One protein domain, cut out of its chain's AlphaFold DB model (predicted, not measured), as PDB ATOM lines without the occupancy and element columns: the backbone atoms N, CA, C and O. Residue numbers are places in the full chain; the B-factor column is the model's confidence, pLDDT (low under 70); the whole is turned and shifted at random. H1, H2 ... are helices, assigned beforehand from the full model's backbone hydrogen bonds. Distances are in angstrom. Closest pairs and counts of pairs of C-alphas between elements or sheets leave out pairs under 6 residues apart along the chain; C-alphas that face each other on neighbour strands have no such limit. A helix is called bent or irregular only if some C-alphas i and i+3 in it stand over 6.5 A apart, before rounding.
ATOM      1  N   ARG A  17      14.380  40.242  45.032       96.94
ATOM      2  CA  ARG A  17      14.169  41.260  43.987       96.94
ATOM      3  C   ARG A  17      15.439  42.035  43.635       96.94
ATOM      4  O   ARG A  17      15.538  42.552  42.526       96.94
ATOM      5  N   SER A  18      16.420  42.090  44.538       97.19
ATOM      6  CA  SER A  18      17.698  42.777  44.320       97.19
ATOM      7  C   SER A  18      18.814  41.880  43.768       97.19
ATOM      8  O   SER A  18      19.831  42.391  43.302       97.19
ATOM      9  N   PHE A  19      18.657  40.551  43.755       98.12
ATOM     10  CA  PHE A  19      19.767  39.628  43.466       98.12
ATOM     11  C   PHE A  19      20.354  39.794  42.065       98.12
ATOM     12  O   PHE A  19      21.574  39.745  41.884       98.12
ATOM     13  N   LYS A  20      19.509  40.087  41.073       98.00
ATOM     14  CA  LYS A  20      19.963  40.386  39.707       98.00
ATOM     15  C   LYS A  20      20.853  41.623  39.640       98.00
ATOM     16  O   LYS A  20      21.734  41.674  38.787       98.00
ATOM     17  N   ALA A  21      20.675  42.581  40.548       98.31
ATOM     18  CA  ALA A  21      21.542  43.749  40.648       98.31
ATOM     19  C   ALA A  21      22.975  43.326  40.998       98.31
ATOM     20  O   ALA A  21      23.927  43.648  40.285       98.31
ATOM     21  N   TYR A  22      23.123  42.525  42.057       98.12
ATOM     22  CA  TYR A  22      24.427  42.050  42.522       98.12
ATOM     23  C   TYR A  22      25.100  41.145  41.498       98.12
ATOM     24  O   TYR A  22      26.272  41.350  41.190       98.12
ATOM     25  N   LEU A  23      24.347  40.205  40.917       98.31
ATOM     26  CA  LEU A  23      24.861  39.314  39.881       98.31
ATOM     27  C   LEU A  23      25.386  40.105  38.677       98.31
ATOM     28  O   LEU A  23      26.497  39.849  38.220       98.31
ATOM     29  N   SER A  24      24.633  41.102  38.206       98.38
ATOM     30  CA  SER A  24      25.045  41.951  37.081       98.38
ATOM     31  C   SER A  24      26.352  42.690  37.370       98.38
ATOM     32  O   SER A  24      27.297  42.627  36.581       98.38
ATOM     33  N   ARG A  25      26.443  43.332  38.541       98.19
ATOM     34  CA  ARG A  25      27.643  44.060  38.965       98.19
ATOM     35  C   ARG A  25      28.855  43.142  39.108       98.19
ATOM     36  O   ARG A  25      29.949  43.481  38.660       98.19
ATOM     37  N   TRP A  26      28.678  41.971  39.716       98.12
ATOM     38  CA  TRP A  26      29.763  41.009  39.911       98.12
ATOM     39  C   TRP A  26      30.234  40.378  38.608       98.12
ATOM     40  O   TRP A  26      31.434  40.175  38.451       98.12
ATOM     41  N   MET A  27      29.338  40.117  37.656       98.25
ATOM     42  CA  MET A  27      29.726  39.684  36.314       98.25
ATOM     43  C   MET A  27      30.587  40.748  35.620       98.25
ATOM     44  O   MET A  27      31.650  40.412  35.103       98.25
ATOM     45  N   GLY A  28      30.200  42.028  35.694       97.44
ATOM     46  CA  GLY A  28      31.018  43.136  35.184       97.44
ATOM     47  C   GLY A  28      32.412  43.189  35.822       97.44
ATOM     48  O   GLY A  28      33.416  43.202  35.115       97.44
ATOM     49  N   TYR A  29      32.508  43.122  37.156       97.12
ATOM     50  CA  TYR A  29      33.816  43.076  37.830       97.12
ATOM     51  C   TYR A  29      34.631  41.827  37.491       97.12
ATOM     52  O   TYR A  29      35.853  41.913  37.368       97.12
ATOM     53  N   THR A  30      33.975  40.681  37.314       97.81
ATOM     54  CA  THR A  30      34.637  39.436  36.909       97.81
ATOM     55  C   THR A  30      35.282  39.598  35.537       97.81
ATOM     56  O   THR A  30      36.438  39.224  35.378       97.81
ATOM     57  N   ALA A  31      34.596  40.228  34.580       97.69
ATOM     58  CA  ALA A  31      35.159  40.497  33.260       97.69
ATOM     59  C   ALA A  31      36.367  41.452  33.306       97.69
ATOM     60  O   ALA A  31      37.258  41.335  32.469       97.69
ATOM     61  N   ILE A  32      36.452  42.345  34.299       96.00
ATOM     62  CA  ILE A  32      37.629  43.210  34.482       96.00
ATOM     63  C   ILE A  32      38.802  42.452  35.126       96.00
ATOM     64  O   ILE A  32      39.939  42.565  34.671       96.00
ATOM     65  N   VAL A  33      38.553  41.691  36.197       95.81
ATOM     66  CA  VAL A  33      39.611  40.996  36.962       95.81
ATOM     67  C   VAL A  33      40.102  39.731  36.251       95.81
ATOM     68  O   VAL A  33      41.275  39.375  36.355       95.81
ATOM     69  N   ALA A  34      39.223  39.067  35.503       96.88
ATOM     70  CA  ALA A  34      39.498  37.869  34.721       96.88
ATOM     71  C   ALA A  34      39.103  38.094  33.246       96.88
ATOM     72  O   ALA A  34      38.082  37.566  32.796       96.88
ATOM     73  N   PRO A  35      39.903  38.846  32.461       96.06
ATOM     74  CA  PRO A  35      39.520  39.297  31.116       96.06
ATOM     75  C   PRO A  35      39.159  38.185  30.127       96.06
ATOM     76  O   PRO A  35      38.338  38.391  29.239       96.06
ATOM     77  N   TRP A  36      39.709  36.979  30.296       97.75
ATOM     78  CA  TRP A  36      39.372  35.816  29.463       97.75
ATOM     79  C   TRP A  36      37.913  35.356  29.616       97.75
ATOM     80  O   TRP A  36      37.424  34.577  28.806       97.75
ATOM     81  N   THR A  37      37.206  35.820  30.649       98.31
ATOM     82  CA  THR A  37      35.778  35.535  30.855       98.31
ATOM     83  C   THR A  37      34.861  36.502  30.107       98.31
ATOM     84  O   THR A  37      33.678  36.204  29.940       98.31
ATOM     85  N   ALA A  38      35.385  37.634  29.619       97.69
ATOM     86  CA  ALA A  38      34.587  38.683  28.986       97.69
ATOM     87  C   ALA A  38      33.842  38.184  27.738       97.69
ATOM     88  O   ALA A  38      32.680  38.528  27.548       97.69
ATOM     89  N   GLU A  39      34.454  37.302  26.937       97.94
ATOM     90  CA  GLU A  39      33.814  36.719  25.745       97.94
ATOM     91  C   GLU A  39      32.525  35.950  26.087       97.94
ATOM     92  O   GLU A  39      31.566  35.960  25.318       97.94
ATOM     93  N   PHE A  40      32.470  35.337  27.272       98.25
ATOM     94  CA  PHE A  40      31.284  34.639  27.762       98.25
ATOM     95  C   PHE A  40      30.309  35.571  28.500       98.25
ATOM     96  O   PHE A  40      29.094  35.430  28.375       98.25
ATOM     97  N   ILE A  41      30.826  36.525  29.274       98.50
ATOM     98  CA  ILE A  41      30.031  37.416  30.129       98.50
ATOM     99  C   ILE A  41      29.324  38.512  29.321       98.50
ATOM    100  O   ILE A  41      28.133  38.756  29.533       98.50
ATOM    101  N   ASP A  42      30.015  39.155  28.381       98.25
ATOM    102  CA  ASP A  42      29.504  40.320  27.652       98.25
ATOM    103  C   ASP A  42      28.203  40.044  26.887       98.25
ATOM    104  O   ASP A  42      27.279  40.862  26.984       98.25
ATOM    105  N   PRO A  43      28.055  38.920  26.157       98.44
ATOM    106  CA  PRO A  43      26.797  38.602  25.488       98.44
ATOM    107  C   PRO A  43      25.631  38.446  26.474       98.44
ATOM    108  O   PRO A  43      24.519  38.900  26.193       98.44
ATOM    109  N   LEU A  44      25.881  37.854  27.646       98.38
ATOM    110  CA  LEU A  44      24.867  37.632  28.681       98.38
ATOM    111  C   LEU A  44      24.413  38.947  29.321       98.38
ATOM    112  O   LEU A  44      23.207  39.146  29.522       98.38
ATOM    113  N   LEU A  45      25.362  39.846  29.606       98.44
ATOM    114  CA  LEU A  45      25.072  41.182  30.123       98.44
ATOM    115  C   LEU A  45      24.288  42.001  29.098       98.44
ATOM    116  O   LEU A  45      23.233  42.532  29.432       98.44
ATOM    117  N   ARG A  46      24.727  42.035  27.832       98.44
ATOM    118  CA  ARG A  46      24.044  42.772  26.752       98.44
ATOM    119  C   ARG A  46      22.612  42.291  26.542       98.44
ATOM    120  O   ARG A  46      21.697  43.112  26.528       98.44
ATOM    121  N   ALA A  47      22.406  40.980  26.420       98.38
ATOM    122  CA  ALA A  47      21.071  40.416  26.232       98.38
ATOM    123  C   ALA A  47      20.153  40.722  27.428       98.38
ATOM    124  O   ALA A  47      18.993  41.094  27.252       98.38
ATOM    125  N   SER A  48      20.682  40.617  28.651       98.38
ATOM    126  CA  SER A  48      19.914  40.898  29.868       98.38
ATOM    127  C   SER A  48      19.611  42.389  30.034       98.38
ATOM    128  O   SER A  48      18.487  42.725  30.393       98.38
ATOM    129  N   ALA A  49      20.555  43.277  29.716       98.44
ATOM    130  CA  ALA A  49      20.365  44.725  29.767       98.44
ATOM    131  C   ALA A  49      19.305  45.193  28.764       98.44
ATOM    132  O   ALA A  49      18.431  45.983  29.111       98.44
ATOM    133  N   GLN A  50      19.332  44.667  27.535       98.44
ATOM    134  CA  GLN A  50      18.304  44.951  26.530       98.44
ATOM    135  C   GLN A  50      16.918  44.496  26.997       98.44
ATOM    136  O   GLN A  50      15.939  45.222  26.830       98.44
ATOM    137  N   ALA A  51      16.827  43.303  27.586       98.25
ATOM    138  CA  ALA A  51      15.580  42.768  28.118       98.25
ATOM    139  C   ALA A  51      15.050  43.604  29.297       98.25
ATOM    140  O   ALA A  51      13.866  43.940  29.325       98.25
ATOM    141  N   ALA A  52      15.932  44.005  30.218       98.06
ATOM    142  CA  ALA A  52      15.601  44.883  31.333       98.06
ATOM    143  C   ALA A  52      15.106  46.252  30.849       98.06
ATOM    144  O   ALA A  52      14.046  46.696  31.279       98.06
ATOM    145  N   ALA A  53      15.818  46.887  29.914       97.62
ATOM    146  CA  ALA A  53      15.460  48.202  29.387       97.62
ATOM    147  C   ALA A  53      14.106  48.196  28.662       97.62
ATOM    148  O   ALA A  53      13.313  49.116  28.833       97.62
ATOM    149  N   LYS A  54      13.803  47.139  27.891       97.62
ATOM    150  CA  LYS A  54      12.536  47.022  27.150       97.62
ATOM    151  C   LYS A  54      11.295  47.056  28.039       97.62
ATOM    152  O   LYS A  54      10.257  47.498  27.569       97.62
ATOM    153  N   GLN A  55      11.392  46.566  29.273       96.62
ATOM    154  CA  GLN A  55      10.256  46.509  30.195       96.62
ATOM    155  C   GLN A  55      10.183  47.704  31.158       96.62
ATOM    156  O   GLN A  55       9.216  47.818  31.908       96.62
ATOM    157  N   CYS A  56      11.153  48.625  31.135       97.31
ATOM    158  CA  CYS A  56      11.144  49.854  31.938       97.31
ATOM    159  C   CYS A  56      10.179  50.906  31.372       97.31
ATOM    160  O   CYS A  56      10.579  51.998  30.978       97.31
ATOM    161  N   THR A  57       8.900  50.549  31.293       96.62
ATOM    162  CA  THR A  57       7.826  51.365  30.711       96.62
ATOM    163  C   THR A  57       6.637  51.519  31.664       96.62
ATOM    164  O   THR A  57       5.549  51.907  31.242       96.62
ATOM    165  N   GLY A  58       6.793  51.102  32.925       93.94
ATOM    166  CA  GLY A  58       5.725  51.064  33.919       93.94
ATOM    167  C   GLY A  58       5.695  52.292  34.828       93.94
ATOM    168  O   GLY A  58       6.469  53.235  34.676       93.94
ATOM    169  N   GLY A  59       4.814  52.241  35.827       92.06
ATOM    170  CA  GLY A  59       4.690  53.269  36.859       92.06
ATOM    171  C   GLY A  59       4.064  54.588  36.380       92.06
ATOM    172  O   GLY A  59       3.729  54.728  35.203       92.06
ATOM    173  N   PRO A  60       3.881  55.559  37.296       90.81
ATOM    174  CA  PRO A  60       3.246  56.846  36.989       90.81
ATOM    175  C   PRO A  60       3.988  57.654  35.920       90.81
ATOM    176  O   PRO A  60       3.354  58.296  35.088       90.81
ATOM    177  N   ASP A  61       5.320  57.568  35.919       90.38
ATOM    178  CA  ASP A  61       6.192  58.319  35.012       90.38
ATOM    179  C   ASP A  61       6.514  57.552  33.716       90.38
ATOM    180  O   ASP A  61       7.317  58.011  32.907       90.38
ATOM    181  N   GLY A  62       5.937  56.358  33.521       93.75
ATOM    182  CA  GLY A  62       6.145  55.531  32.325       93.75
ATOM    183  C   GLY A  62       7.581  55.029  32.133       93.75
ATOM    184  O   GLY A  62       7.952  54.660  31.022       93.75
ATOM    185  N   THR A  63       8.396  55.036  33.188       94.81
ATOM    186  CA  THR A  63       9.825  54.673  33.161       94.81
ATOM    187  C   THR A  63      10.219  53.675  34.249       94.81
ATOM    188  O   THR A  63      11.359  53.214  34.279       94.81
ATOM    189  N   SER A  64       9.295  53.297  35.136       96.50
ATOM    190  CA  SER A  64       9.589  52.364  36.218       96.50
ATOM    191  C   SER A  64       9.866  50.970  35.666       96.50
ATOM    192  O   SER A  64       9.091  50.418  34.878       96.50
ATOM    193  N   CYS A  65      10.966  50.379  36.123       97.69
ATOM    194  CA  CYS A  65      11.361  49.020  35.787       97.69
ATOM    195  C   CYS A  65      10.694  48.002  36.714       97.69
ATOM    196  O   CYS A  65      10.590  48.231  37.916       97.69
ATOM    197  N   GLY A  66      10.288  46.869  36.159       96.44
ATOM    198  CA  GLY A  66       9.880  45.678  36.889       96.44
ATOM    199  C   GLY A  66      10.963  44.612  36.979       96.44
ATOM    200  O   GLY A  66      12.098  44.776  36.509       96.44
ATOM    201  N   LEU A  67      10.599  43.505  37.622       96.50
ATOM    202  CA  LEU A  67      11.484  42.392  37.903       96.50
ATOM    203  C   LEU A  67      11.618  41.485  36.682       96.50
ATOM    204  O   LEU A  67      12.735  41.129  36.329       96.50
ATOM    205  N   ARG A  68      10.533  41.082  36.024       96.31
ATOM    206  CA  ARG A  68      10.570  40.054  34.972       96.31
ATOM    207  C   ARG A  68      11.087  40.600  33.646       96.31
ATOM    208  O   ARG A  68      10.450  41.413  32.988       96.31
ATOM    209  N   TRP A  69      12.248  40.106  33.216       96.94
ATOM    210  CA  TRP A  69      12.884  40.524  31.952       96.94
ATOM    211  C   TRP A  69      12.647  39.528  30.812       96.94
ATOM    212  O   TRP A  69      12.929  39.820  29.654       96.94
ATOM    213  N   ILE A  70      12.122  38.344  31.126       95.19
ATOM    214  CA  ILE A  70      11.911  37.263  30.156       95.19
ATOM    215  C   ILE A  70      10.601  37.396  29.363       95.19
ATOM    216  O   ILE A  70      10.430  36.718  28.355       95.19
ATOM    217  N   ASP A  71       9.709  38.312  29.752       94.19
ATOM    218  CA  ASP A  71       8.374  38.470  29.155       94.19
ATOM    219  C   ASP A  71       8.368  39.423  27.940       94.19
ATOM    220  O   ASP A  71       7.430  40.190  27.724       94.19
ATOM    221  N   ASN A  72       9.428  39.389  27.126       92.56
ATOM    222  CA  ASN A  72       9.549  40.134  25.862       92.56
ATOM    223  C   ASN A  72       9.253  41.645  25.961       92.56
ATOM    224  O   ASN A  72       8.638  42.226  25.069       92.56
ATOM    225  N   GLY A  73       9.720  42.300  27.026       93.12
ATOM    226  CA  GLY A  73       9.527  43.741  27.231       93.12
ATOM    227  C   GLY A  73       8.201  44.116  27.889       93.12
ATOM    228  O   GLY A  73       7.940  45.295  28.103       93.12
ATOM    229  N   ARG A  74       7.359  43.143  28.250       95.69
ATOM    230  CA  ARG A  74       6.186  43.409  29.079       95.69
ATOM    231  C   ARG A  74       6.630  43.699  30.512       95.69
ATOM    232  O   ARG A  74       7.270  42.861  31.139       95.69
ATOM    233  N   ASN A  75       6.251  44.865  31.029       95.56
ATOM    234  CA  ASN A  75       6.385  45.170  32.449       95.56
ATOM    235  C   ASN A  75       5.421  44.289  33.266       95.56
ATOM    236  O   ASN A  75       4.253  44.129  32.900       95.56
ATOM    237  N   ASP A  76       5.906  43.715  34.362       93.88
ATOM    238  CA  ASP A  76       5.152  42.794  35.221       93.88
ATOM    239  C   ASP A  76       4.372  43.492  36.348       93.88
ATOM    240  O   ASP A  76       3.709  42.827  37.143       93.88
ATOM    241  N   GLY A  77       4.433  44.824  36.423       94.06
ATOM    242  CA  GLY A  77       3.784  45.631  37.454       94.06
ATOM    243  C   GLY A  77       4.470  45.576  38.819       94.06
ATOM    244  O   GLY A  77       3.950  46.154  39.774       94.06
ATOM    245  N   SER A  78       5.615  44.897  38.938       92.12
ATOM    246  CA  SER A  78       6.422  44.954  40.153       92.12
ATOM    247  C   SER A  78       7.221  46.254  40.171       92.12
ATOM    248  O   SER A  78       7.907  46.592  39.215       92.12
ATOM    249  N   PHE A  79       7.110  47.019  41.254       93.88
ATOM    250  CA  PHE A  79       7.850  48.264  41.419       93.88
ATOM    251  C   PHE A  79       8.420  48.328  42.829       93.88
ATOM    252  O   PHE A  79       7.703  48.148  43.813       93.88
ATOM    253  N   GLY A  80       9.712  48.618  42.914       94.69
ATOM    254  CA  GLY A  80      10.428  48.698  44.173       94.69
ATOM    255  C   GLY A  80      11.903  49.000  43.957       94.69
ATOM    256  O   GLY A  80      12.389  49.104  42.826       94.69
ATOM    257  N   VAL A  81      12.617  49.174  45.070       96.38
ATOM    258  CA  VAL A  81      14.048  49.499  45.060       96.38
ATOM    259  C   VAL A  81      14.861  48.364  44.435       96.38
ATOM    260  O   VAL A  81      15.774  48.642  43.667       96.38
ATOM    261  N   GLY A  82      14.507  47.101  44.698       97.44
ATOM    262  CA  GLY A  82      15.205  45.941  44.137       97.44
ATOM    263  C   GLY A  82      15.114  45.882  42.612       97.44
ATOM    264  O   GLY A  82      16.130  45.727  41.939       97.44
ATOM    265  N   GLU A  83      13.919  46.100  42.064       97.44
ATOM    266  CA  GLU A  83      13.646  46.117  40.629       97.44
ATOM    267  C   GLU A  83      14.390  47.264  39.927       97.44
ATOM    268  O   GLU A  83      15.046  47.039  38.905       97.44
ATOM    269  N   GLN A  84      14.367  48.476  40.505       97.19
ATOM    270  CA  GLN A  84      15.118  49.614  39.959       97.19
ATOM    271  C   GLN A  84      16.632  49.387  40.045       97.19
ATOM    272  O   GLN A  84      17.348  49.642  39.078       97.19
ATOM    273  N   MET A  85      17.134  48.876  41.176       98.12
ATOM    274  CA  MET A  85      18.552  48.546  41.341       98.12
ATOM    275  C   MET A  85      19.004  47.491  40.332       98.12
ATOM    276  O   MET A  85      20.073  47.628  39.744       98.12
ATOM    277  N   ALA A  86      18.196  46.454  40.105       98.19
ATOM    278  CA  ALA A  86      18.516  45.402  39.154       98.19
ATOM    279  C   ALA A  86      18.632  45.945  37.726       98.19
ATOM    280  O   ALA A  86      19.601  45.628  37.035       98.19
ATOM    281  N   ALA A  87      17.685  46.787  37.303       98.06
ATOM    282  CA  ALA A  87      17.724  47.428  35.992       98.06
ATOM    283  C   ALA A  87      18.904  48.408  35.851       98.06
ATOM    284  O   ALA A  87      19.562  48.442  34.811       98.06
ATOM    285  N   LEU A  88      19.215  49.165  36.903       98.19
ATOM    286  CA  LEU A  88      20.344  50.091  36.920       98.19
ATOM    287  C   LEU A  88      21.687  49.358  36.783       98.19
ATOM    288  O   LEU A  88      22.498  49.710  35.929       98.19
ATOM    289  N   GLU A  89      21.921  48.335  37.607       98.44
ATOM    290  CA  GLU A  89      23.195  47.609  37.648       98.44
ATOM    291  C   GLU A  89      23.450  46.821  36.359       98.44
ATOM    292  O   GLU A  89      24.581  46.797  35.874       98.44
ATOM    293  N   ILE A  90      22.422  46.223  35.741       98.62
ATOM    294  CA  ILE A  90      22.617  45.518  34.465       98.62
ATOM    295  C   ILE A  90      22.996  46.480  33.335       98.62
ATOM    296  O   ILE A  90      23.865  46.154  32.528       98.62
ATOM    297  N   VAL A  91      22.427  47.690  33.302       98.12
ATOM    298  CA  VAL A  91      22.804  48.709  32.313       98.12
ATOM    299  C   VAL A  91      24.210  49.247  32.591       98.12
ATOM    300  O   VAL A  91      25.022  49.313  31.669       98.12
ATOM    301  N   GLN A  92      24.534  49.570  33.847       97.62
ATOM    302  CA  GLN A  92      25.869  50.049  34.221       97.62
ATOM    303  C   GLN A  92      26.960  49.005  33.970       97.62
ATOM    304  O   GLN A  92      28.057  49.362  33.544       97.62
ATOM    305  N   SER A  93      26.663  47.716  34.162       97.75
ATOM    306  CA  SER A  93      27.627  46.635  33.938       97.75
ATOM    307  C   SER A  93      28.162  46.586  32.503       97.75
ATOM    308  O   SER A  93      29.276  46.120  32.293       97.75
ATOM    309  N   LEU A  94      27.438  47.136  31.518       97.88
ATOM    310  CA  LEU A  94      27.914  47.243  30.131       97.88
ATOM    311  C   LEU A  94      29.126  48.174  29.975       97.88
ATOM    312  O   LEU A  94      29.849  48.076  28.985       97.88
ATOM    313  N   LEU A  95      29.350  49.070  30.938       96.94
ATOM    314  CA  LEU A  95      30.439  50.045  30.933       96.94
ATOM    315  C   LEU A  95      31.726  49.508  31.570       96.94
ATOM    316  O   LEU A  95      32.701  50.253  31.660       96.94
TER     317      LEU A  95
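What this domain is: This is residues 17 to 95 of the 160 residues of an uncharacterized protein of Leptosphaeria maculans (strain JN3 / isolate v23.1.3 / race Av1-4-5-6-7-8) (UniProt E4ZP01). A helical hairpin of two long helices, H1 and H2, has a shorter third, H3, packed on H1 and on residues 45 to 53 of H2. The long loop of residues 56 to 80 gathers at the end away from the hairpin's turn. The 79 printed residues, with three named helices and no named strand, are all helix by class, compact, with a radius of gyration of the C-alphas of 12.6 A, and elongated, 42 by 22 by 17 A.

Where its parts are: H1, residues 17 to 33, begins at C-alpha 17 (14.169, 41.260, 43.987) and measures 26.4 A; it is irregular, C-alphas 17 and 20 being 7.3 A apart. H2, residues 35 to 55, measures 30.2 A, has a kink of 43 degrees near residue 42, and is only just irregular, C-alphas 36 and 39 being 6.7 A apart. H3, residues 81 to 93, ends at C-alpha 93 (27.627, 46.635, 33.938).

How they stand to each other: H1 touches H2, with residues 37 to 45 of H2 alone, opposite ways at a shallow tilt of 31 degrees; the closest C-alphas, of Ala 31 and Ala 38, are 4.7 A apart. H3 touches H1 the same way at 19 degrees, a shallow tilt, closest at the C-alphas of Ala 21 and Ala 86, 3.8 A. H3 touches H2 at a steep tilt of 46 degrees, opposite ways, closest at the C-alphas of Ala 49 and Ile 90, 5.3 A. Every O i to N i+4 pair is within hydrogen-bond range in H3, 11 of 13 in H1 and 12 of 17 in H2.

The domain as a whole: The farthest C-alphas, of Trp 36 and Pro 60, are 42.5 A apart. The printed part has no cut; the link from H1 to H2 is tight, that from H2 to H3 long. No printed residue is under 70 in pLDDT.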